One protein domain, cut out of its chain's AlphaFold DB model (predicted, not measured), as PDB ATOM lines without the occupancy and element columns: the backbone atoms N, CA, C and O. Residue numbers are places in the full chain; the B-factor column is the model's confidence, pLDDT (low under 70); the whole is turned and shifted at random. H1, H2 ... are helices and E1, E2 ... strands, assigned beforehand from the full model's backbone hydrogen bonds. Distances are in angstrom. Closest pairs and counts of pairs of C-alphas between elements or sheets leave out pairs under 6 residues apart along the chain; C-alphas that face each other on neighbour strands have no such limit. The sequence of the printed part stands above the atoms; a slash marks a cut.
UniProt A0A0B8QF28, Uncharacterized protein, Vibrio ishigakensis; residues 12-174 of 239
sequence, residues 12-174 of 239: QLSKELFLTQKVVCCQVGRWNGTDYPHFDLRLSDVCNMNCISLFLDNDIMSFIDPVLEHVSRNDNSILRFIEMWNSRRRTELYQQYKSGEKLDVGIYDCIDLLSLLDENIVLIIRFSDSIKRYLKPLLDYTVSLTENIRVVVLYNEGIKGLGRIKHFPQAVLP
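AT A GLANCE: This is residues 12 to 174 of the 239 residues of an uncharacterized protein of Vibrio ishigakensis (UniProt A0A0B8QF28). What does the domain look like? A strongly twisted sheet of four parallel strands has H2 over one face and H3 and H7 over the opposite face, with H6 between H3 and H7. Beyond H6 the helical hairpin H4 and H5 lengthens one end, and short H1 sits beside E4 near the other. What is it made of, and how large is it? The printed part has 163 residues with seven named helices and four named strands, in the chain order H1 H2 E1 H3 H4 H5 H6 E2 H7 E3 E4; the sheet order is E1 E2 E3 E4 and the class is mixed. It is compact, with a radius of gyration of the C-alphas of 16.5 A, and elongated, spanning 48 by 31 by 29 A.

HOW THE PARTS SIT: How do the strands pair? E1, residues 50 to 55, E2, residues 121 to 127, E3, residues 149 to 156, and E4, residues 170 to 173, are parallel neighbours in turn, at 19, 21 and 36 degrees. Within hydrogen-bond range are N 124 and O 52, 2.9 A, N 152 and O 123, 2.9 A, and N 171 and O 153, 2.9 A. What is on the sheet? H2, residues 38 to 47, is over E1 at a height of 7.9 A; on the opposite face H3, residues 61 to 71, is over E1 at 8.1 A and H7, residues 135 to 145, over E3 at 9.9 A. H1, residues 12 to 16, stands at the sheet's level, with a height of 0.2 A. Which helices touch? H6, residues 107 to 115, is the hub: it touches H3 at Ile 64 and Ile 107, C-alphas 6.2 A apart, H7 at Ile 111 and Thr 142, 6.1 A, and H4, residues 75 to 84, at Phe 81 and Leu 113, 6.1 A. H4 and H5, residues 87 to 99, form a hairpin at a shallow tilt of 21 degrees, opposite ways. Every O i to N i+4 pair is within hydrogen-bond range in H1, H2, H4, H5, H6 and H7, and 5 of 7 in H3.

IN THESE COORDINATES: Where do the elements begin and end? H1 begins at C-alpha 12, (30.919, -7.152, -18.492), and E4 ends at C-alpha 173, (25.774, -12.108, -5.621). Which are longest? E3 is 23.2 A, E2 19.1 A and H5 18.4 A from first to last C-alpha.

THE WHOLE: How far does it reach? The C-alphas farthest apart, those of Gln 21 and Arg 88, are 49.5 A apart. Which links are long, and where is confidence low? The links H1 to H2 and E3 to E4 are long, and the printed part has no cut; pLDDT is under 70 in residues 12 to 48, 57 to 61 and 173 to 174.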
ATOM      1  N   GLN A  12      31.300  -6.193 -17.464       54.25
ATOM      2  CA  GLN A  12      30.919  -7.152 -18.492       54.25
ATOM      3  C   GLN A  12      29.408  -7.415 -18.503       54.25
ATOM      4  O   GLN A  12      28.794  -7.314 -19.557       54.25
ATOM      5  N   LEU A  13      28.788  -7.647 -17.346       57.72
ATOM      6  CA  LEU A  13      27.340  -7.816 -17.248       57.72
ATOM      7  C   LEU A  13      26.593  -6.525 -17.623       57.72
ATOM      8  O   LEU A  13      25.598  -6.587 -18.335       57.72
ATOM      9  N   SER A  14      27.108  -5.349 -17.234       61.03
ATOM     10  CA  SER A  14      26.549  -4.062 -17.685       61.03
ATOM     11  C   SER A  14      26.552  -3.916 -19.210       61.03
ATOM     12  O   SER A  14      25.606  -3.366 -19.762       61.03
ATOM     13  N   LYS A  15      27.593  -4.407 -19.895       59.94
ATOM     14  CA  LYS A  15      27.678  -4.376 -21.363       59.94
ATOM     15  C   LYS A  15      26.724  -5.374 -22.022       59.94
ATOM     16  O   LYS A  15      26.035  -5.003 -22.963       59.94
ATOM     17  N   GLU A  16      26.663  -6.602 -21.515       61.50
ATOM     18  CA  GLU A  16      25.818  -7.686 -22.047       61.50
ATOM     19  C   GLU A  16      24.315  -7.418 -21.863       61.50
ATOM     20  O   GLU A  16      23.492  -7.815 -22.691       61.50
ATOM     21  N   LEU A  17      23.954  -6.697 -20.799       59.28
ATOM     22  CA  LEU A  17      22.579  -6.300 -20.486       59.28
ATOM     23  C   LEU A  17      22.241  -4.856 -20.894       59.28
ATOM     24  O   LEU A  17      21.172  -4.369 -20.550       59.28
ATOM     25  N   PHE A  18      23.140  -4.153 -21.596       55.94
ATOM     26  CA  PHE A  18      22.984  -2.735 -21.972       55.94
ATOM     27  C   PHE A  18      22.573  -1.807 -20.814       55.94
ATOM     28  O   PHE A  18      21.883  -0.805 -21.005       55.94
ATOM     29  N   LEU A  19      23.009  -2.122 -19.594       53.88
ATOM     30  CA  LEU A  19      22.624  -1.363 -18.413       53.88
ATOM     31  C   LEU A  19      23.326  -0.003 -18.430       53.88
ATOM     32  O   LEU A  19      24.553   0.085 -18.376       53.88
ATOM     33  N   THR A  20      22.538   1.071 -18.426       44.28
ATOM     34  CA  THR A  20      23.034   2.447 -18.248       44.28
ATOM     35  C   THR A  20      23.380   2.759 -16.786       44.28
ATOM     36  O   THR A  20      24.036   3.760 -16.502       44.28
ATOM     37  N   GLN A  21      22.978   1.888 -15.850       40.78
ATOM     38  CA  GLN A  21      23.208   2.011 -14.410       40.78
ATOM     39  C   GLN A  21      23.776   0.710 -13.819       40.78
ATOM     40  O   GLN A  21      23.423  -0.390 -14.240       40.78
ATOM     41  N   LYS A  22      24.638   0.817 -12.800       45.78
ATOM     42  CA  LYS A  22      25.079  -0.342 -12.005       45.78
ATOM     43  C   LYS A  22      23.918  -0.796 -11.102       45.78
ATOM     44  O   LYS A  22      23.615  -0.116 -10.127       45.78
ATOM     45  N   VAL A  23      23.263  -1.914 -11.417       43.38
ATOM     46  CA  VAL A  23      22.157  -2.500 -10.626       43.38
ATOM     47  C   VAL A  23      22.668  -3.623  -9.715       43.38
ATOM     48  O   VAL A  23      22.814  -4.769 -10.117       43.38
ATOM     49  N   VAL A  24      22.978  -3.313  -8.465       50.72
ATOM     50  CA  VAL A  24      23.580  -4.298  -7.557       50.72
ATOM     51  C   VAL A  24      22.530  -5.206  -6.940       50.72
ATOM     52  O   VAL A  24      21.527  -4.722  -6.426       50.72
ATOM     53  N   CYS A  25      22.809  -6.507  -6.921       49.06
ATOM     54  CA  CYS A  25      22.038  -7.473  -6.152       49.06
ATOM     55  C   CYS A  25      22.920  -8.147  -5.128       49.06
ATOM     56  O   CYS A  25      23.908  -8.777  -5.489       49.06
ATOM     57  N   CYS A  26      22.528  -8.052  -3.868       45.12
ATOM     58  CA  CYS A  26      23.138  -8.805  -2.790       45.12
ATOM     59  C   CYS A  26      22.177  -9.909  -2.346       45.12
ATOM     60  O   CYS A  26      20.956  -9.728  -2.394       45.12
ATOM     61  N   GLN A  27      22.717 -11.043  -1.907       47.91
ATOM     62  CA  GLN A  27      21.941 -12.059  -1.205       47.91
ATOM     63  C   GLN A  27      22.183 -11.957   0.297       47.91
ATOM     64  O   GLN A  27      23.271 -11.613   0.754       47.91
ATOM     65  N   VAL A  28      21.155 -12.279   1.075       46.81
ATOM     66  CA  VAL A  28      21.253 -12.376   2.530       46.81
ATOM     67  C   VAL A  28      21.533 -13.832   2.898       46.81
ATOM     68  O   VAL A  28      20.599 -14.599   3.087       46.81
ATOM     69  N   GLY A  29      22.817 -14.200   2.940       45.19
ATOM     70  CA  GLY A  29      23.386 -15.482   3.396       45.19
ATOM     71  C   GLY A  29      22.513 -16.744   3.368       45.19
ATOM     72  O   GLY A  29      21.715 -16.971   2.462       45.19
ATOM     73  N   ARG A  30      22.652 -17.604   4.392       42.41
ATOM     74  CA  ARG A  30      21.814 -18.815   4.615       42.41
ATOM     75  C   ARG A  30      20.345 -18.508   4.945       42.41
ATOM     76  O   ARG A  30      19.617 -19.361   5.445       42.41
ATOM     77  N   TRP A  31      19.916 -17.281   4.701       39.69
ATOM     78  CA  TRP A  31      18.664 -16.718   5.153       39.69
ATOM     79  C   TRP A  31      17.741 -16.507   3.957       39.69
ATOM     80  O   TRP A  31      17.427 -15.386   3.576       39.69
ATOM     81  N   ASN A  32      17.338 -17.626   3.344       40.50
ATOM     82  CA  ASN A  32      16.335 -17.713   2.276       40.50
ATOM     83  C   ASN A  32      16.353 -16.500   1.329       40.50
ATOM     84  O   ASN A  32      15.409 -15.713   1.269       40.50
ATOM     85  N   GLY A  33      17.461 -16.345   0.599       38.84
ATOM     86  CA  GLY A  33      17.633 -15.362  -0.476       38.84
ATOM     87  C   GLY A  33      16.889 -15.716  -1.769       38.84
ATOM     88  O   GLY A  33      17.253 -15.244  -2.846       38.84
ATOM     89  N   THR A  34      15.872 -16.567  -1.687       41.50
ATOM     90  CA  THR A  34      15.037 -16.978  -2.811       41.50
ATOM     91  C   THR A  34      13.698 -16.252  -2.720       41.50
ATOM     92  O   THR A  34      13.108 -16.163  -1.648       41.50
ATOM     93  N   ASP A  35      13.250 -15.712  -3.852       46.00
ATOM     94  CA  ASP A  35      11.934 -15.084  -4.065       46.00
ATOM     95  C   ASP A  35      11.824 -13.576  -3.808       46.00
ATOM     96  O   ASP A  35      10.878 -13.099  -3.177       46.00
ATOM     97  N   TYR A  36      12.741 -12.780  -4.372       48.44
ATOM     98  CA  TYR A  36      12.442 -11.360  -4.592       48.44
ATOM     99  C   TYR A  36      12.256 -11.031  -6.087       48.44
ATOM    100  O   TYR A  36      13.255 -10.927  -6.805       48.44
ATOM    101  N   PRO A  37      11.004 -10.792  -6.548       50.47
ATOM    102  CA  PRO A  37      10.695 -10.425  -7.938       50.47
ATOM    103  C   PRO A  37      11.148  -9.001  -8.298       50.47
ATOM    104  O   PRO A  37      11.140  -8.611  -9.458       50.47
ATOM    105  N   HIS A  38      11.578  -8.197  -7.319       51.88
ATOM    106  CA  HIS A  38      12.007  -6.817  -7.563       51.88
ATOM    107  C   HIS A  38      13.293  -6.702  -8.385       51.88
ATOM    108  O   HIS A  38      13.500  -5.668  -9.018       51.88
ATOM    109  N   PHE A  39      14.154  -7.726  -8.380       55.78
ATOM    110  CA  PHE A  39      15.302  -7.744  -9.285       55.78
ATOM    111  C   PHE A  39      14.851  -7.886 -10.733       55.78
ATOM    112  O   PHE A  39      15.287  -7.118 -11.582       55.78
ATOM    113  N   ASP A  40      13.943  -8.824 -10.982       60.34
ATOM    114  CA  ASP A  40      13.450  -9.133 -12.319       60.34
ATOM    115  C   ASP A  40      12.640  -7.952 -12.861       60.34
ATOM    116  O   ASP A  40      12.823  -7.556 -14.007       60.34
ATOM    117  N   LEU A  41      11.833  -7.310 -12.004       60.12
ATOM    118  CA  LEU A  41      11.121  -6.072 -12.328       60.12
ATOM    119  C   LEU A  41      12.087  -4.940 -12.694       60.12
ATOM    120  O   LEU A  41      11.912  -4.294 -13.719       60.12
ATOM    121  N   ARG A  42      13.145  -4.719 -11.906       56.88
ATOM    122  CA  ARG A  42      14.076  -3.616 -12.169       56.88
ATOM    123  C   ARG A  42      15.011  -3.887 -13.344       56.88
ATOM    124  O   ARG A  42      15.366  -2.951 -14.049       56.88
ATOM    125  N   LEU A  43      15.415  -5.134 -13.572       62.56
ATOM    126  CA  LEU A  43      16.105  -5.498 -14.806       62.56
ATOM    127  C   LEU A  43      15.190  -5.332 -16.013       62.56
ATOM    128  O   LEU A  43      15.649  -4.815 -17.024       62.56
ATOM    129  N   SER A  44      13.913  -5.695 -15.897       64.00
ATOM    130  CA  SER A  44      12.930  -5.452 -16.951       64.00
ATOM    131  C   SER A  44      12.825  -3.959 -17.276       64.00
ATOM    132  O   SER A  44      12.961  -3.571 -18.436       64.00
ATOM    133  N   ASP A  45      12.729  -3.113 -16.244       62.78
ATOM    134  CA  ASP A  45      12.663  -1.654 -16.382       62.78
ATOM    135  C   ASP A  45      13.926  -1.053 -17.026       62.78
ATOM    136  O   ASP A  45      13.837  -0.094 -17.793       62.78
ATOM    137  N   VAL A  46      15.117  -1.581 -16.712       59.56
ATOM    138  CA  VAL A  46      16.394  -1.028 -17.208       59.56
ATOM    139  C   VAL A  46      16.771  -1.581 -18.584       59.56
ATOM    140  O   VAL A  46      17.337  -0.848 -19.394       59.56
ATOM    141  N   CYS A  47      16.470  -2.849 -18.865       61.62
ATOM    142  CA  CYS A  47      16.829  -3.515 -20.118       61.62
ATOM    143  C   CYS A  47      15.750  -3.384 -21.202       61.62
ATOM    144  O   CYS A  47      16.039  -3.689 -22.357       61.62
ATOM    145  N   ASN A  48      14.522  -2.976 -20.853       68.06
ATOM    146  CA  ASN A  48      13.344  -3.075 -21.724       68.06
ATOM    147  C   ASN A  48      13.177  -4.501 -22.301       68.06
ATOM    148  O   ASN A  48      12.885  -4.684 -23.482       68.06
ATOM    149  N   MET A  49      13.450  -5.510 -21.467       72.56
ATOM    150  CA  MET A  49      13.408  -6.935 -21.811       72.56
ATOM    151  C   MET A  49      12.615  -7.706 -20.764       72.56
ATOM    152  O   MET A  49      12.730  -7.435 -19.570       72.56
ATOM    153  N   ASN A  50      11.885  -8.731 -21.191       83.31
ATOM    154  CA  ASN A  50      11.102  -9.559 -20.288       83.31
ATOM    155  C   ASN A  50      12.015 -10.516 -19.514       83.31
ATOM    156  O   ASN A  50      12.679 -11.382 -20.082       83.31
ATOM    157  N   CYS A  51      12.076 -10.336 -18.197       79.00
ATOM    158  CA  CYS A  51      12.938 -11.125 -17.325       79.00
ATOM    159  C   CYS A  51      12.194 -12.349 -16.784       79.00
ATOM    160  O   CYS A  51      11.107 -12.222 -16.222       79.00
ATOM    161  N   ILE A  52      12.815 -13.525 -16.896       83.38
ATOM    162  CA  ILE A  52      12.337 -14.768 -16.281       83.38
ATOM    163  C   ILE A  52      13.432 -15.258 -15.338       83.38
ATOM    164  O   ILE A  52      14.529 -15.608 -15.780       83.38
ATOM    165  N   SER A  53      13.152 -15.261 -14.032       78.44
ATOM    166  CA  SER A  53      14.099 -15.736 -13.022       78.44
ATOM    167  C   SER A  53      13.876 -17.197 -12.684       78.44
ATOM    168  O   SER A  53      12.777 -17.618 -12.342       78.44
ATOM    169  N   LEU A  54      14.966 -17.951 -12.731       79.75
ATOM    170  CA  LEU A  54      15.013 -19.391 -12.557       79.75
ATOM    171  C   LEU A  54      15.974 -19.703 -11.412       79.75
ATOM    172  O   LEU A  54      17.158 -19.371 -11.481       79.75
ATOM    173  N   PHE A  55      15.474 -20.334 -10.354       75.62
ATOM    174  CA  PHE A  55      16.278 -20.742  -9.200       75.62
ATOM    175  C   PHE A  55      16.589 -22.232  -9.312       75.62
ATOM    176  O   PHE A  55      15.730 -23.070  -9.059       75.62
ATOM    177  N   LEU A  56      17.811 -22.573  -9.717       73.56
ATOM    178  CA  LEU A  56      18.202 -23.951 -10.022       73.56
ATOM    179  C   LEU A  56      19.121 -24.507  -8.933       73.56
ATOM    180  O   LEU A  56      20.277 -24.846  -9.187       73.56
ATOM    181  N   ASP A  57      18.598 -24.602  -7.710       63.81
ATOM    182  CA  ASP A  57      19.373 -25.117  -6.580       63.81
ATOM    183  C   ASP A  57      19.446 -26.642  -6.581       63.81
ATOM    184  O   ASP A  57      20.547 -27.189  -6.492       63.81
ATOM    185  N   ASN A  58      18.320 -27.342  -6.775       58.56
ATOM    186  CA  ASN A  58      18.299 -28.809  -6.889       58.56
ATOM    187  C   ASN A  58      17.144 -29.394  -7.725       58.56
ATOM    188  O   ASN A  58      17.159 -30.602  -7.965       58.56
ATOM    189  N   ASP A  59      16.190 -28.586  -8.192       69.06
ATOM    190  CA  ASP A  59      14.994 -29.068  -8.885       69.06
ATOM    191  C   ASP A  59      14.876 -28.471 -10.295       69.06
ATOM    192  O   ASP A  59      14.962 -27.263 -10.499       69.06
ATOM    193  N   ILE A  60      14.690 -29.348 -11.281       67.31
ATOM    194  CA  ILE A  60      14.444 -28.983 -12.680       67.31
ATOM    195  C   ILE A  60      13.029 -28.406 -12.842       67.31
ATOM    196  O   ILE A  60      12.809 -27.592 -13.735       67.31
ATOM    197  N   MET A  61      12.081 -28.758 -11.965       68.00
ATOM    198  CA  MET A  61      10.728 -28.187 -11.975       68.00
ATOM    199  C   MET A  61      10.738 -26.678 -11.720       68.00
ATOM    200  O   MET A  61       9.907 -25.962 -12.275       68.00
ATOM    201  N   SER A  62      11.742 -26.172 -10.995       72.50
ATOM    202  CA  SER A  62      11.987 -24.734 -10.824       72.50
ATOM    203  C   SER A  62      12.343 -24.011 -12.135       72.50
ATOM    204  O   SER A  62      12.425 -22.785 -12.145       72.50
ATOM    205  N   PHE A  63      12.545 -24.744 -13.239       81.75
ATOM    206  CA  PHE A  63      12.633 -24.194 -14.592       81.75
ATOM    207  C   PHE A  63      11.271 -24.133 -15.294       81.75
ATOM    208  O   PHE A  63      10.945 -23.134 -15.930       81.75
ATOM    209  N   ILE A  64      10.498 -25.217 -15.219       85.44
ATOM    210  CA  ILE A  64       9.299 -25.414 -16.045       85.44
ATOM    211  C   ILE A  64       8.196 -24.437 -15.638       85.44
ATOM    212  O   ILE A  64       7.592 -23.801 -16.499       85.44
ATOM    213  N   ASP A  65       7.953 -24.289 -14.336       85.06
ATOM    214  CA  ASP A  65       6.797 -23.539 -13.833       85.06
ATOM    215  C   ASP A  65       6.881 -22.042 -14.162       85.06
ATOM    216  O   ASP A  65       5.922 -21.530 -14.744       85.06
ATOM    217  N   PRO A  66       8.014 -21.347 -13.923       85.25
ATOM    218  CA  PRO A  66       8.148 -19.940 -14.303       85.25
ATOM    219  C   PRO A  66       8.027 -19.708 -15.813       85.25
ATOM    220  O   PRO A  66       7.475 -18.696 -16.242       85.25
ATOM    221  N   VAL A  67       8.525 -20.641 -16.633       88.25
ATOM    222  CA  VAL A  67       8.416 -20.536 -18.093       88.25
ATOM    223  C   VAL A  67       6.971 -20.718 -18.540       88.25
ATOM    224  O   VAL A  67       6.476 -19.901 -19.313       88.25
ATOM    225  N   LEU A  68       6.279 -21.744 -18.037       88.06
ATOM    226  CA  LEU A  68       4.871 -21.978 -18.354       88.06
ATOM    227  C   LEU A  68       3.982 -20.815 -17.902       88.06
ATOM    228  O   LEU A  68       3.113 -20.388 -18.658       88.06
ATOM    229  N   GLU A  69       4.225 -20.259 -16.713       87.50
ATOM    230  CA  GLU A  69       3.527 -19.064 -16.236       87.50
ATOM    231  C   GLU A  69       3.760 -17.872 -17.175       87.50
ATOM    232  O   GLU A  69       2.809 -17.173 -17.531       87.50
ATOM    233  N   HIS A  70       4.995 -17.669 -17.636       87.31
ATOM    234  CA  HIS A  70       5.329 -16.588 -18.558       87.31
ATOM    235  C   HIS A  70       4.621 -16.738 -19.917       87.31
ATOM    236  O   HIS A  70       3.943 -15.812 -20.366       87.31
ATOM    237  N   VAL A  71       4.715 -17.916 -20.547       88.62
ATOM    238  CA  VAL A  71       4.127 -18.166 -21.878       88.62
ATOM    239  C   VAL A  71       2.604 -18.296 -21.851       88.62
ATOM    240  O   VAL A  71       1.977 -18.108 -22.888       88.62
ATOM    241  N   SER A  72       1.991 -18.566 -20.687       86.44
ATOM    242  CA  SER A  72       0.529 -18.694 -20.531       86.44
ATOM    243  C   SER A  72      -0.258 -17.467 -21.007       86.44
ATOM    244  O   SER A  72      -1.455 -17.554 -21.263       86.44
ATOM    245  N   ARG A  73       0.416 -16.323 -21.153       84.06
ATOM    246  CA  ARG A  73      -0.158 -15.067 -21.649       84.06
ATOM    247  C   ARG A  73      -0.217 -14.986 -23.179       84.06
ATOM    248  O   ARG A  73      -0.800 -14.039 -23.700       84.06
ATOM    249  N   ASN A  74       0.384 -15.939 -23.898       88.00
ATOM    250  CA  ASN A  74       0.500 -15.933 -25.354       88.00
ATOM    251  C   ASN A  74      -0.038 -17.233 -25.975       88.00
ATOM    252  O   ASN A  74       0.707 -18.152 -26.329       88.00
ATOM    253  N   ASP A  75      -1.359 -17.271 -26.160       90.19
ATOM    254  CA  ASP A  75      -2.077 -18.406 -26.751       90.19
ATOM    255  C   ASP A  75      -1.541 -18.794 -28.135       90.19
ATOM    256  O   ASP A  75      -1.437 -19.977 -28.463       90.19
ATOM    257  N   ASN A  76      -1.150 -17.812 -28.952       92.69
ATOM    258  CA  ASN A  76      -0.631 -18.072 -30.292       92.69
ATOM    259  C   ASN A  76       0.685 -18.854 -30.256       92.69
ATOM    260  O   ASN A  76       0.848 -19.801 -31.027       92.69
ATOM    261  N   SER A  77       1.621 -18.488 -29.377       91.19
ATOM    262  CA  SER A  77       2.894 -19.209 -29.249       91.19
ATOM    263  C   SER A  77       2.689 -20.622 -28.698       91.19
ATOM    264  O   SER A  77       3.318 -21.556 -29.194       91.19
ATOM    265  N   ILE A  78       1.743 -20.812 -27.770       92.50
ATOM    266  CA  ILE A  78       1.365 -22.142 -27.264       92.50
ATOM    267  C   ILE A  78       0.781 -23.009 -28.385       92.50
ATOM    268  O   ILE A  78       1.209 -24.148 -28.576       92.50
ATOM    269  N   LEU A  79      -0.163 -22.481 -29.165       94.00
ATOM    270  CA  LEU A  79      -0.762 -23.222 -30.276       94.00
ATOM    271  C   LEU A  79       0.275 -23.570 -31.348       94.00
ATOM    272  O   LEU A  79       0.315 -24.707 -31.813       94.00
ATOM    273  N   ARG A  80       1.165 -22.632 -31.700       94.12
ATOM    274  CA  ARG A  80       2.272 -22.890 -32.635       94.12
ATOM    275  C   ARG A  80       3.185 -24.005 -32.138       94.12
ATOM    276  O   ARG A  80       3.538 -24.874 -32.928       94.12
ATOM    277  N   PHE A  81       3.529 -24.004 -30.852       94.69
ATOM    278  CA  PHE A  81       4.316 -25.072 -30.243       94.69
ATOM    279  C   PHE A  81       3.612 -26.427 -30.353       94.69
ATOM    280  O   PHE A  81       4.213 -27.393 -30.813       94.69
ATOM    281  N   ILE A  82       2.327 -26.500 -29.997       94.56
ATOM    282  CA  ILE A  82       1.531 -27.734 -30.088       94.56
ATOM    283  C   ILE A  82       1.539 -28.281 -31.527       94.56
ATOM    284  O   ILE A  82       1.741 -29.480 -31.736       94.56
ATOM    285  N   GLU A  83       1.402 -27.409 -32.526       95.12
ATOM    286  CA  GLU A  83       1.416 -27.776 -33.949       95.12
ATOM    287  C   GLU A  83       2.773 -28.303 -34.455       95.12
ATOM    288  O   GLU A  83       2.810 -28.997 -35.475       95.12
ATOM    289  N   MET A  84       3.882 -28.052 -33.752       92.94
ATOM    290  CA  MET A  84       5.201 -28.600 -34.111       92.94
ATOM    291  C   MET A  84       5.328 -30.097 -33.797       92.94
ATOM    292  O   MET A  84       6.180 -30.781 -34.366       92.94
ATOM    293  N   TRP A  85       4.467 -30.636 -32.933       94.00
ATOM    294  CA  TRP A  85       4.528 -32.036 -32.522       94.00
ATOM    295  C   TRP A  85       3.836 -32.984 -33.501       94.00
ATOM    296  O   TRP A  85       2.953 -32.606 -34.277       94.00
ATOM    297  N   ASN A  86       4.206 -34.266 -33.429       93.88
ATOM    298  CA  ASN A  86       3.511 -35.336 -34.147       93.88
ATOM    299  C   ASN A  86       2.033 -35.449 -33.719       93.88
ATOM    300  O   ASN A  86       1.647 -34.990 -32.647       93.88
ATOM    301  N   SER A  87       1.206 -36.096 -34.545       93.19
ATOM    302  CA  SER A  87      -0.258 -36.136 -34.375       93.19
ATOM    303  C   SER A  87      -0.724 -36.628 -33.001       93.19
ATOM    304  O   SER A  87      -1.675 -36.077 -32.443       93.19
ATOM    305  N   ARG A  88      -0.048 -37.632 -32.428       94.25
ATOM    306  CA  ARG A  88      -0.380 -38.158 -31.100       94.25
ATOM    307  C   ARG A  88      -0.082 -37.128 -30.013       94.25
ATOM    308  O   ARG A  88      -0.996 -36.745 -29.289       94.25
ATOM    309  N   ARG A  89       1.165 -36.650 -29.929       93.62
ATOM    310  CA  ARG A  89       1.579 -35.704 -28.882       93.62
ATOM    311  C   ARG A  89       0.851 -34.365 -29.005       93.62
ATOM    312  O   ARG A  89       0.450 -33.796 -27.998       93.62
ATOM    313  N   ARG A  90       0.594 -33.913 -30.235       95.38
ATOM    314  CA  ARG A  90      -0.233 -32.737 -30.528       95.38
ATOM    315  C   ARG A  90      -1.630 -32.863 -29.925       95.38
ATOM    316  O   ARG A  90      -2.102 -31.929 -29.290       95.38
ATOM    317  N   THR A  91      -2.277 -34.016 -30.098       95.12
ATOM    318  CA  THR A  91      -3.622 -34.261 -29.555       95.12
ATOM    319  C   THR A  91      -3.620 -34.231 -28.026       95.12
ATOM    320  O   THR A  91      -4.491 -33.595 -27.439       95.12
ATOM    321  N   GLU A  92      -2.632 -34.870 -27.392       95.06
ATOM    322  CA  GLU A  92      -2.469 -34.884 -25.930       95.06
ATOM    323  C   GLU A  92      -2.279 -33.460 -25.371       95.06
ATOM    324  O   GLU A  92      -3.042 -33.029 -24.508       95.06
ATOM    325  N   LEU A  93      -1.329 -32.689 -25.918       94.75
ATOM    326  CA  LEU A  93      -1.058 -31.315 -25.472       94.75
ATOM    327  C   LEU A  93      -2.241 -30.372 -25.729       94.75
ATOM    328  O   LEU A  93      -2.547 -29.512 -24.907       94.75
ATOM    329  N   TYR A  94      -2.941 -30.537 -26.855       95.19
ATOM    330  CA  TYR A  94      -4.116 -29.728 -27.171       95.19
ATOM    331  C   TYR A  94      -5.283 -29.991 -26.213       95.19
ATOM    332  O   TYR A  94      -6.015 -29.063 -25.864       95.19
ATOM    333  N   GLN A  95      -5.461 -31.240 -25.771       94.88
ATOM    334  CA  GLN A  95      -6.451 -31.581 -24.750       94.88
ATOM    335  C   GLN A  95      -6.109 -30.931 -23.409       94.88
ATOM    336  O   GLN A  95      -6.991 -30.297 -22.836       94.88
ATOM    337  N   GLN A  96      -4.847 -31.013 -22.972       93.75
ATOM    338  CA  GLN A  96      -4.372 -30.368 -21.741       93.75
ATOM    339  C   GLN A  96      -4.579 -28.850 -21.778       93.75
ATOM    340  O   GLN A  96      -5.148 -28.270 -20.858       93.75
ATOM    341  N   TYR A  97      -4.198 -28.208 -22.887       92.25
ATOM    342  CA  TYR A  97      -4.414 -26.776 -23.079       92.25
ATOM    343  C   TYR A  97      -5.902 -26.402 -22.978       92.25
ATOM    344  O   TYR A  97      -6.266 -25.468 -22.266       92.25
ATOM    345  N   LYS A  98      -6.790 -27.158 -23.642       93.12
ATOM    346  CA  LYS A  98      -8.239 -26.901 -23.610       93.12
ATOM    347  C   LYS A  98      -8.887 -27.141 -22.251       93.12
ATOM    348  O   LYS A  98      -9.872 -26.472 -21.946       93.12
ATOM    349  N   SER A  99      -8.399 -28.105 -21.475       91.88
ATOM    350  CA  SER A  99      -8.919 -28.384 -20.134       91.88
ATOM    351  C   SER A  99      -8.390 -27.413 -19.076       91.88
ATOM    352  O   SER A  99      -8.866 -27.448 -17.942       91.88
ATOM    353  N   GLY A 100      -7.447 -26.530 -19.431       86.00
ATOM    354  CA  GLY A 100      -6.749 -25.671 -18.474       86.00
ATOM    355  C   GLY A 100      -5.778 -26.450 -17.583       86.00
ATOM    356  O   GLY A 100      -5.345 -25.941 -16.551       86.00
ATOM    357  N   GLU A 101      -5.454 -27.689 -17.957       88.44
ATOM    358  CA  GLU A 101      -4.422 -28.473 -17.298       88.44
ATOM    359  C   GLU A 101      -3.037 -27.927 -17.649       88.44
ATOM    360  O   GLU A 101      -2.796 -27.357 -18.716       88.44
ATOM    361  N   LYS A 102      -2.091 -28.133 -16.732       86.38
ATOM    362  CA  LYS A 102      -0.688 -27.825 -16.989       86.38
ATOM    363  C   LYS A 102      -0.187 -28.700 -18.137       86.38
ATOM    364  O   LYS A 102      -0.351 -29.919 -18.097       86.38
ATOM    365  N   LEU A 103       0.457 -28.076 -19.120       90.31
ATOM    366  CA  LEU A 103       1.075 -28.801 -20.224       90.31
ATOM    367  C   LEU A 103       2.157 -29.742 -19.687       90.31
ATOM    368  O   LEU A 103       3.050 -29.326 -18.947       90.31
ATOM    369  N   ASP A 104       2.073 -31.006 -20.081       91.12
ATOM    370  CA  ASP A 104       3.115 -31.992 -19.832       91.12
ATOM    371  C   ASP A 104       4.282 -31.694 -20.782       91.12
ATOM    372  O   ASP A 104       4.258 -32.058 -21.955       91.12
ATOM    373  N   VAL A 105       5.274 -30.946 -20.312       90.31
ATOM    374  CA  VAL A 105       6.431 -30.529 -21.113       90.31
ATOM    375  C   VAL A 105       7.725 -30.719 -20.337       90.31
ATOM    376  O   VAL A 105       7.773 -30.570 -19.115       90.31
ATOM    377  N   GLY A 106       8.786 -31.065 -21.061       89.81
ATOM    378  CA  GLY A 106      10.140 -31.136 -20.537       89.81
ATOM    379  C   GLY A 106      10.864 -29.789 -20.573       89.81
ATOM    380  O   GLY A 106      10.385 -28.789 -21.097       89.81
ATOM    381  N   ILE A 107      12.088 -29.767 -20.048       88.12
ATOM    382  CA  ILE A 107      12.879 -28.532 -19.965       88.12
ATOM    383  C   ILE A 107      13.290 -27.969 -21.340       88.12
ATOM    384  O   ILE A 107      13.353 -26.756 -21.519       88.12
ATOM    385  N   TYR A 108      13.548 -28.839 -22.322       90.06
ATOM    386  CA  TYR A 108      13.871 -28.418 -23.689       90.06
ATOM    387  C   TYR A 108      12.635 -27.876 -24.410       90.06
ATOM    388  O   TYR A 108      12.720 -26.836 -25.053       90.06
ATOM    389  N   ASP A 109      11.477 -28.497 -24.188       92.25
ATOM    390  CA  ASP A 109      10.186 -28.027 -24.695       92.25
ATOM    391  C   ASP A 109       9.861 -26.611 -24.190       92.25
ATOM    392  O   ASP A 109       9.346 -25.778 -24.931       92.25
ATOM    393  N   CYS A 110      10.204 -26.304 -22.933       91.31
ATOM    394  CA  CYS A 110      10.092 -24.952 -22.385       91.31
ATOM    395  C   CYS A 110      10.973 -23.940 -23.136       91.31
ATOM    396  O   CYS A 110      10.546 -22.811 -23.363       91.31
ATOM    397  N   ILE A 111      12.187 -24.322 -23.537       91.06
ATOM    398  CA  ILE A 111      13.067 -23.456 -24.337       91.06
ATOM    399  C   ILE A 111      12.490 -23.261 -25.744       91.06
ATOM    400  O   ILE A 111      12.477 -22.135 -26.242       91.06
ATOM    401  N   ASP A 112      11.958 -24.323 -26.348       92.75
ATOM    402  CA  ASP A 112      11.296 -24.252 -27.652       92.75
ATOM    403  C   ASP A 112      10.095 -23.304 -27.605       92.75
ATOM    404  O   ASP A 112       9.972 -22.421 -28.451       92.75
ATOM    405  N   LEU A 113       9.264 -23.409 -26.566       92.94
ATOM    406  CA  LEU A 113       8.157 -22.488 -26.305       92.94
ATOM    407  C   LEU A 113       8.620 -21.031 -26.201       92.94
ATOM    408  O   LEU A 113       8.046 -20.164 -26.857       92.94
ATOM    409  N   LEU A 114       9.665 -20.758 -25.411       91.75
ATOM    410  CA  LEU A 114      10.213 -19.405 -25.266       91.75
ATOM    411  C   LEU A 114      10.714 -18.844 -26.599       91.75
ATOM    412  O   LEU A 114      10.531 -17.662 -26.869       91.75
ATOM    413  N   SER A 115      11.309 -19.679 -27.455       91.00
ATOM    414  CA  SER A 115      11.823 -19.241 -28.758       91.00
ATOM    415  C   SER A 115      10.742 -18.809 -29.750       91.00
ATOM    416  O   SER A 115      11.041 -18.122 -30.727       91.00
ATOM    417  N   LEU A 116       9.489 -19.196 -29.502       92.06
ATOM    418  CA  LEU A 116       8.335 -18.827 -30.319       92.06
ATOM    419  C   LEU A 116       7.696 -17.503 -29.889       92.06
ATOM    420  O   LEU A 116       6.753 -17.055 -30.553       92.06
ATOM    421  N   LEU A 117       8.142 -16.905 -28.784       90.12
ATOM    422  CA  LEU A 117       7.696 -15.583 -28.358       90.12
ATOM    423  C   LEU A 117       8.362 -14.501 -29.217       90.12
ATOM    424  O   LEU A 117       9.561 -14.545 -29.489       90.12
ATOM    425  N   ASP A 118       7.573 -13.509 -29.621       86.81
ATOM    426  CA  ASP A 118       8.056 -12.324 -30.340       86.81
ATOM    427  C   ASP A 118       8.495 -11.238 -29.345       86.81
ATOM    428  O   ASP A 118       7.978 -10.123 -29.312       86.81
ATOM    429  N   GLU A 119       9.384 -11.622 -28.427       87.88
ATOM    430  CA  GLU A 119       9.794 -10.808 -27.286       87.88
ATOM    431  C   GLU A 119      11.284 -11.013 -26.999       87.88
ATOM    432  O   GLU A 119      11.812 -12.116 -27.142       87.88
ATOM    433  N   ASN A 120      11.969  -9.955 -26.554       87.06
ATOM    434  CA  ASN A 120      13.335 -10.077 -26.048       87.06
ATOM    435  C   ASN A 120      13.291 -10.547 -24.594       87.06
ATOM    436  O   ASN A 120      12.767  -9.840 -23.728       87.06
ATOM    437  N   ILE A 121      13.866 -11.717 -24.331       87.75
ATOM    438  CA  ILE A 121      13.795 -12.396 -23.039       87.75
ATOM    439  C   ILE A 121      15.181 -12.447 -22.406       87.75
ATOM    440  O   ILE A 121      16.167 -12.809 -23.050       87.75
ATOM    441  N   VAL A 122      15.254 -12.144 -21.112       85.75
ATOM    442  CA  VAL A 122      16.438 -12.400 -20.287       85.75
ATOM    443  C   VAL A 122      16.120 -13.530 -19.317       85.75
ATOM    444  O   VAL A 122      15.352 -13.358 -18.370       85.75
ATOM    445  N   LEU A 123      16.741 -14.687 -19.535       86.62
ATOM    446  CA  LEU A 123      16.728 -15.796 -18.589       86.62
ATOM    447  C   LEU A 123      17.788 -15.558 -17.520       86.62
ATOM    448  O   LEU A 123      18.992 -15.648 -17.774       86.62
ATOM    449  N   ILE A 124      17.327 -15.265 -16.311       81.62
ATOM    450  CA  ILE A 124      18.164 -15.046 -15.138       81.62
ATOM    451  C   ILE A 124      18.253 -16.367 -14.390       81.62
ATOM    452  O   ILE A 124      17.296 -16.800 -13.755       81.62
ATOM    453  N   ILE A 125      19.412 -17.005 -14.434       82.38
ATOM    454  CA  ILE A 125      19.624 -18.318 -13.837       82.38
ATOM    455  C   ILE A 125      20.436 -18.155 -12.567       82.38
ATOM    456  O   ILE A 125      21.594 -17.739 -12.609       82.38
ATOM    457  N   ARG A 126      19.819 -18.480 -11.435       80.38
ATOM    458  CA  ARG A 126      20.382 -18.302 -10.100       80.38
ATOM    459  C   ARG A 126      20.824 -19.641  -9.523       80.38
ATOM    460  O   ARG A 126      20.071 -20.614  -9.566       80.38
ATOM    461  N   PHE A 127      22.028 -19.658  -8.956       77.38
ATOM    462  CA  PHE A 127      22.607 -20.819  -8.282       77.38
ATOM    463  C   PHE A 127      23.144 -20.447  -6.897       77.38
ATOM    464  O   PHE A 127      23.967 -19.536  -6.791       77.38
ATOM    465  N   SER A 128      22.762 -21.189  -5.857       71.00
ATOM    466  CA  SER A 128      23.304 -20.995  -4.506       71.00
ATOM    467  C   SER A 128      24.497 -21.907  -4.201       71.00
ATOM    468  O   SER A 128      25.525 -21.439  -3.720       71.00
ATOM    469  N   ASP A 129      24.412 -23.195  -4.553       74.06
ATOM    470  CA  ASP A 129      25.370 -24.202  -4.074       74.06
ATOM    471  C   ASP A 129      26.388 -24.662  -5.129       74.06
ATOM    472  O   ASP A 129      27.609 -24.686  -4.918       74.06
ATOM    473  N   SER A 130      25.893 -25.141  -6.274       81.38
ATOM    474  CA  SER A 130      26.737 -25.786  -7.284       81.38
ATOM    475  C   SER A 130      26.103 -25.800  -8.671       81.38
ATOM    476  O   SER A 130      24.952 -26.186  -8.843       81.38
ATOM    477  N   ILE A 131      26.905 -25.501  -9.691       82.94
ATOM    478  CA  ILE A 131      26.469 -25.575 -11.091       82.94
ATOM    479  C   ILE A 131      26.550 -27.025 -11.555       82.94
ATOM    480  O   ILE A 131      27.647 -27.554 -11.736       82.94
ATOM    481  N   LYS A 132      25.422 -27.704 -11.757       83.94
ATOM    482  CA  LYS A 132      25.375 -29.102 -12.224       83.94
ATOM    483  C   LYS A 132      25.889 -29.258 -13.668       83.94
ATOM    484  O   LYS A 132      25.877 -28.326 -14.465       83.94
ATOM    485  N   ARG A 133      26.356 -30.464 -14.027       83.75
ATOM    486  CA  ARG A 133      26.933 -30.743 -15.362       83.75
ATOM    487  C   ARG A 133      25.908 -30.678 -16.498       83.75
ATOM    488  O   ARG A 133      26.272 -30.264 -17.591       83.75
ATOM    489  N   TYR A 134      24.661 -31.067 -16.235       82.44
ATOM    490  CA  TYR A 134      23.598 -31.099 -17.245       82.44
ATOM    491  C   TYR A 134      23.166 -29.703 -17.716       82.44
ATOM    492  O   TYR A 134      22.530 -29.584 -18.755       82.44
ATOM    493  N   LEU A 135      23.520 -28.647 -16.975       83.62
ATOM    494  CA  LEU A 135      23.108 -27.284 -17.297       83.62
ATOM    495  C   LEU A 135      23.830 -26.737 -18.517       83.62
ATOM    496  O   LEU A 135      23.224 -26.012 -19.284       83.62
ATOM    497  N   LYS A 136      25.103 -27.087 -18.734       87.44
ATOM    498  CA  LYS A 136      25.832 -26.549 -19.888       87.44
ATOM    499  C   LYS A 136      25.127 -26.894 -21.217       87.44
ATOM    500  O   LYS A 136      24.841 -25.954 -21.948       87.44
ATOM    501  N   PRO A 137      24.781 -28.167 -21.507       89.25
ATOM    502  CA  PRO A 137      23.993 -28.502 -22.695       89.25
ATOM    503  C   PRO A 137      22.675 -27.730 -22.803       89.25
ATOM    504  O   PRO A 137      22.314 -27.305 -23.891       89.25
ATOM    505  N   LEU A 138      21.985 -27.519 -21.678       87.81
ATOM    506  CA  LEU A 138      20.737 -26.764 -21.642       87.81
ATOM    507  C   LEU A 138      20.945 -25.300 -22.055       87.81
ATOM    508  O   LEU A 138      20.229 -24.804 -22.915       87.81
ATOM    509  N   LEU A 139      21.935 -24.621 -21.467       88.31
ATOM    510  CA  LEU A 139      22.212 -23.215 -21.769       88.31
ATOM    511  C   LEU A 139      22.738 -23.033 -23.190       88.31
ATOM    512  O   LEU A 139      22.357 -22.078 -23.860       88.31
ATOM    513  N   ASP A 140      23.596 -23.952 -23.647       90.31
ATOM    514  CA  ASP A 140      24.093 -23.971 -25.024       90.31
ATOM    515  C   ASP A 140      22.925 -24.128 -26.012       90.31
ATOM    516  O   ASP A 140      22.868 -23.416 -27.012       90.31
ATOM    517  N   TYR A 141      21.970 -25.020 -25.708       91.75
ATOM    518  CA  TYR A 141      20.752 -25.186 -26.498       91.75
ATOM    519  C   TYR A 141      19.946 -23.886 -26.563       91.75
ATOM    520  O   TYR A 141      19.647 -23.421 -27.664       91.75
ATOM    521  N   THR A 142      19.682 -23.250 -25.415       89.19
ATOM    522  CA  THR A 142      18.944 -21.979 -25.334       89.19
ATOM    523  C   THR A 142      19.516 -20.910 -26.255       89.19
ATOM    524  O   THR A 142      18.778 -20.337 -27.051       89.19
ATOM    525  N   VAL A 143      20.824 -20.648 -26.173       87.81
ATOM    526  CA  VAL A 143      21.447 -19.575 -26.965       87.81
ATOM    527  C   VAL A 143      21.623 -19.946 -28.436       87.81
ATOM    528  O   VAL A 143      21.797 -19.061 -29.266       87.81
ATOM    529  N   SER A 144      21.583 -21.237 -28.782       90.31
ATOM    530  CA  SER A 144      21.632 -21.680 -30.180       90.31
ATOM    531  C   SER A 144      20.294 -21.565 -30.909       90.31
ATOM    532  O   SER A 144      20.277 -21.519 -32.137       90.31
ATOM    533  N   LEU A 145      19.184 -21.546 -30.168       87.19
ATOM    534  CA  LEU A 145      17.846 -21.644 -30.741       87.19
ATOM    535  C   LEU A 145      17.334 -20.290 -31.247       87.19
ATOM    536  O   LEU A 145      16.623 -20.228 -32.247       87.19
ATOM    537  N   THR A 146      17.683 -19.202 -30.557       82.38
ATOM    538  CA  THR A 146      17.233 -17.851 -30.905       82.38
ATOM    539  C   THR A 146      18.156 -16.776 -30.339       82.38
ATOM    540  O   THR A 146      18.693 -16.911 -29.241       82.38
ATOM    541  N   GLU A 147      18.297 -15.672 -31.073       84.44
ATOM    542  CA  GLU A 147      19.010 -14.471 -30.618       84.44
ATOM    543  C   GLU A 147      18.169 -13.616 -29.651       84.44
ATOM    544  O   GLU A 147      18.706 -12.751 -28.955       84.44
ATOM    545  N   ASN A 148      16.858 -13.879 -29.567       86.31
ATOM    546  CA  ASN A 148      15.927 -13.136 -28.713       86.31
ATOM    547  C   ASN A 148      16.049 -13.513 -27.229       86.31
ATOM    548  O   ASN A 148      15.558 -12.780 -26.371       86.31
ATOM    549  N   ILE A 149      16.693 -14.643 -26.911       88.44
ATOM    550  CA  ILE A 149      16.885 -15.103 -25.535       88.44
ATOM    551  C   ILE A 149      18.330 -14.862 -25.107       88.44
ATOM    552  O   ILE A 149      19.272 -15.450 -25.635       88.44
ATOM    553  N   ARG A 150      18.504 -14.046 -24.070       86.38
ATOM    554  CA  ARG A 150      19.788 -13.826 -23.401       86.38
ATOM    555  C   ARG A 150      19.823 -14.579 -22.089       86.38
ATOM    556  O   ARG A 150      18.871 -14.536 -21.318       86.38
ATOM    557  N   VAL A 151      20.944 -15.232 -21.807       86.25
ATOM    558  CA  VAL A 151      21.145 -15.955 -20.549       86.25
ATOM    559  C   VAL A 151      22.097 -15.168 -19.662       86.25
ATOM    560  O   VAL A 151      23.208 -14.835 -20.071       86.25
ATOM    561  N   VAL A 152      21.676 -14.915 -18.427       82.25
ATOM    562  CA  VAL A 152      22.501 -14.329 -17.373       82.25
ATOM    563  C   VAL A 152      22.583 -15.295 -16.217       82.25
ATOM    564  O   VAL A 152      21.571 -15.789 -15.730       82.25
ATOM    565  N   VAL A 153      23.799 -15.527 -15.743       81.88
ATOM    566  CA  VAL A 153      24.041 -16.395 -14.601       81.88
ATOM    567  C   VAL A 153      24.349 -15.555 -13.375       81.88
ATOM    568  O   VAL A 153      25.321 -14.797 -13.353       81.88
ATOM    569  N   LEU A 154      23.557 -15.751 -12.329       78.88
ATOM    570  CA  LEU A 154      23.815 -15.224 -11.001       78.88
ATOM    571  C   LEU A 154      24.223 -16.350 -10.063       78.88
ATOM    572  O   LEU A 154      23.613 -17.421 -10.060       78.88
ATOM    573  N   TYR A 155      25.240 -16.112  -9.248       76.12
ATOM    574  CA  TYR A 155      25.723 -17.134  -8.330       76.12
ATOM    575  C   TYR A 155      26.280 -16.567  -7.036       76.12
ATOM    576  O   TYR A 155      26.760 -15.436  -7.000       76.12
ATOM    577  N   ASN A 156      26.280 -17.390  -5.996       73.31
ATOM    578  CA  ASN A 156      26.810 -17.009  -4.692       73.31
ATOM    579  C   ASN A 156      28.334 -17.064  -4.659       73.31
ATOM    580  O   ASN A 156      28.972 -17.877  -5.340       73.31
ATOM    581  N   GLU A 157      28.937 -16.211  -3.838       71.81
ATOM    582  CA  GLU A 157      30.375 -16.261  -3.606       71.81
ATOM    583  C   GLU A 157      30.815 -17.671  -3.158       71.81
ATOM    584  O   GLU A 157      30.154 -18.338  -2.366       71.81
ATOM    585  N   GLY A 158      31.915 -18.173  -3.727       73.81
ATOM    586  CA  GLY A 158      32.425 -19.515  -3.421       73.81
ATOM    587  C   GLY A 158      31.702 -20.684  -4.109       73.81
ATOM    588  O   GLY A 158      32.035 -21.841  -3.829       73.81
ATOM    589  N   ILE A 159      30.766 -20.428  -5.033       81.81
ATOM    590  CA  ILE A 159      30.048 -21.493  -5.747       81.81
ATOM    591  C   ILE A 159      30.993 -22.479  -6.464       81.81
ATOM    592  O   ILE A 159      31.992 -22.124  -7.104       81.81
ATOM    593  N   LYS A 160      30.637 -23.766  -6.431       84.50
ATOM    594  CA  LYS A 160      31.391 -24.820  -7.121       84.50
ATOM    595  C   LYS A 160      30.946 -24.971  -8.574       84.50
ATOM    596  O   LYS A 160      29.763 -25.097  -8.880       84.50
ATOM    597  N   GLY A 161      31.916 -25.102  -9.481       83.38
ATOM    598  CA  GLY A 161      31.657 -25.501 -10.869       83.38
ATOM    599  C   GLY A 161      31.469 -24.364 -11.877       83.38
ATOM    600  O   GLY A 161      31.106 -24.668 -13.011       83.38
ATOM    601  N   LEU A 162      31.800 -23.110 -11.533       83.69
ATOM    602  CA  LEU A 162      31.803 -21.953 -12.460       83.69
ATOM    603  C   LEU A 162      32.519 -22.230 -13.778       83.69
ATOM    604  O   LEU A 162      32.118 -21.752 -14.837       83.69
ATOM    605  N   GLY A 163      33.552 -23.077 -13.726       84.38
ATOM    606  CA  GLY A 163      34.303 -23.491 -14.901       84.38
ATOM    607  C   GLY A 163      33.467 -24.104 -16.031       84.38
ATOM    608  O   GLY A 163      33.933 -24.131 -17.163       84.38
ATOM    609  N   ARG A 164      32.248 -24.569 -15.741       85.06
ATOM    610  CA  ARG A 164      31.341 -25.216 -16.699       85.06
ATOM    611  C   ARG A 164      30.608 -24.226 -17.608       85.06
ATOM    612  O   ARG A 164      30.192 -24.623 -18.689       85.06
ATOM    613  N   ILE A 165      30.470 -22.969 -17.183       84.81
ATOM    614  CA  ILE A 165      29.629 -21.948 -17.832       84.81
ATOM    615  C   ILE A 165      30.370 -20.614 -18.030       84.81
ATOM    616  O   ILE A 165      29.744 -19.566 -18.148       84.81
ATOM    617  N   LYS A 166      31.712 -20.643 -18.102       81.12
ATOM    618  CA  LYS A 166      32.595 -19.455 -18.201       81.12
ATOM    619  C   LYS A 166      32.277 -18.486 -19.346       81.12
ATOM    620  O   LYS A 166      32.706 -17.343 -19.286       81.12
ATOM    621  N   HIS A 167      31.598 -18.954 -20.389       82.50
ATOM    622  CA  HIS A 167      31.286 -18.155 -21.575       82.50
ATOM    623  C   HIS A 167      29.981 -17.362 -21.451       82.50
ATOM    624  O   HIS A 167      29.732 -16.496 -22.279       82.50
ATOM    625  N   PHE A 168      29.165 -17.639 -20.431       83.31
ATOM    626  CA  PHE A 168      27.929 -16.904 -20.191       83.31
ATOM    627  C   PHE A 168      28.191 -15.640 -19.359       83.31
ATOM    628  O   PHE A 168      29.056 -15.673 -18.474       83.31
ATOM    629  N   PRO A 169      27.435 -14.549 -19.591       80.81
ATOM    630  CA  PRO A 169      27.424 -13.380 -18.721       80.81
ATOM    631  C   PRO A 169      27.145 -13.771 -17.267       80.81
ATOM    632  O   PRO A 169      26.224 -14.535 -16.973       80.81
ATOM    633  N   GLN A 170      27.967 -13.254 -16.359       78.19
ATOM    634  CA  GLN A 170      28.056 -13.733 -14.985       78.19
ATOM    635  C   GLN A 170      28.085 -12.581 -13.983       78.19
ATOM    636  O   GLN A 170      28.840 -11.616 -14.150       78.19
ATOM    637  N   ALA A 171      27.323 -12.734 -12.905       74.38
ATOM    638  CA  ALA A 171      27.375 -11.862 -11.741       74.38
ATOM    639  C   ALA A 171      27.488 -12.692 -10.461       74.38
ATOM    640  O   ALA A 171      26.716 -13.626 -10.244       74.38
ATOM    641  N   VAL A 172      28.435 -12.312  -9.607       72.31
ATOM    642  CA  VAL A 172      28.459 -12.794  -8.229       72.31
ATOM    643  C   VAL A 172      27.444 -11.993  -7.419       72.31
ATOM    644  O   VAL A 172      27.382 -10.769  -7.532       72.31
ATOM    645  N   LEU A 173      26.645 -12.690  -6.624       68.12
ATOM    646  CA  LEU A 173      25.774 -12.108  -5.621       68.12
ATOM    647  C   LEU A 173      26.547 -12.131  -4.296       68.12
ATOM    648  O   LEU A 173      26.713 -13.216  -3.729       68.12
ATOM    649  N   PRO A 174      27.082 -10.988  -3.828       58.78
ATOM    650  CA  PRO A 174      27.786 -10.944  -2.557       58.78
ATOM    651  C   PRO A 174      26.836 -11.316  -1.418       58.78
ATOM    652  O   PRO A 174      25.660 -10.929  -1.416       58.78
TER     653      PRO A 174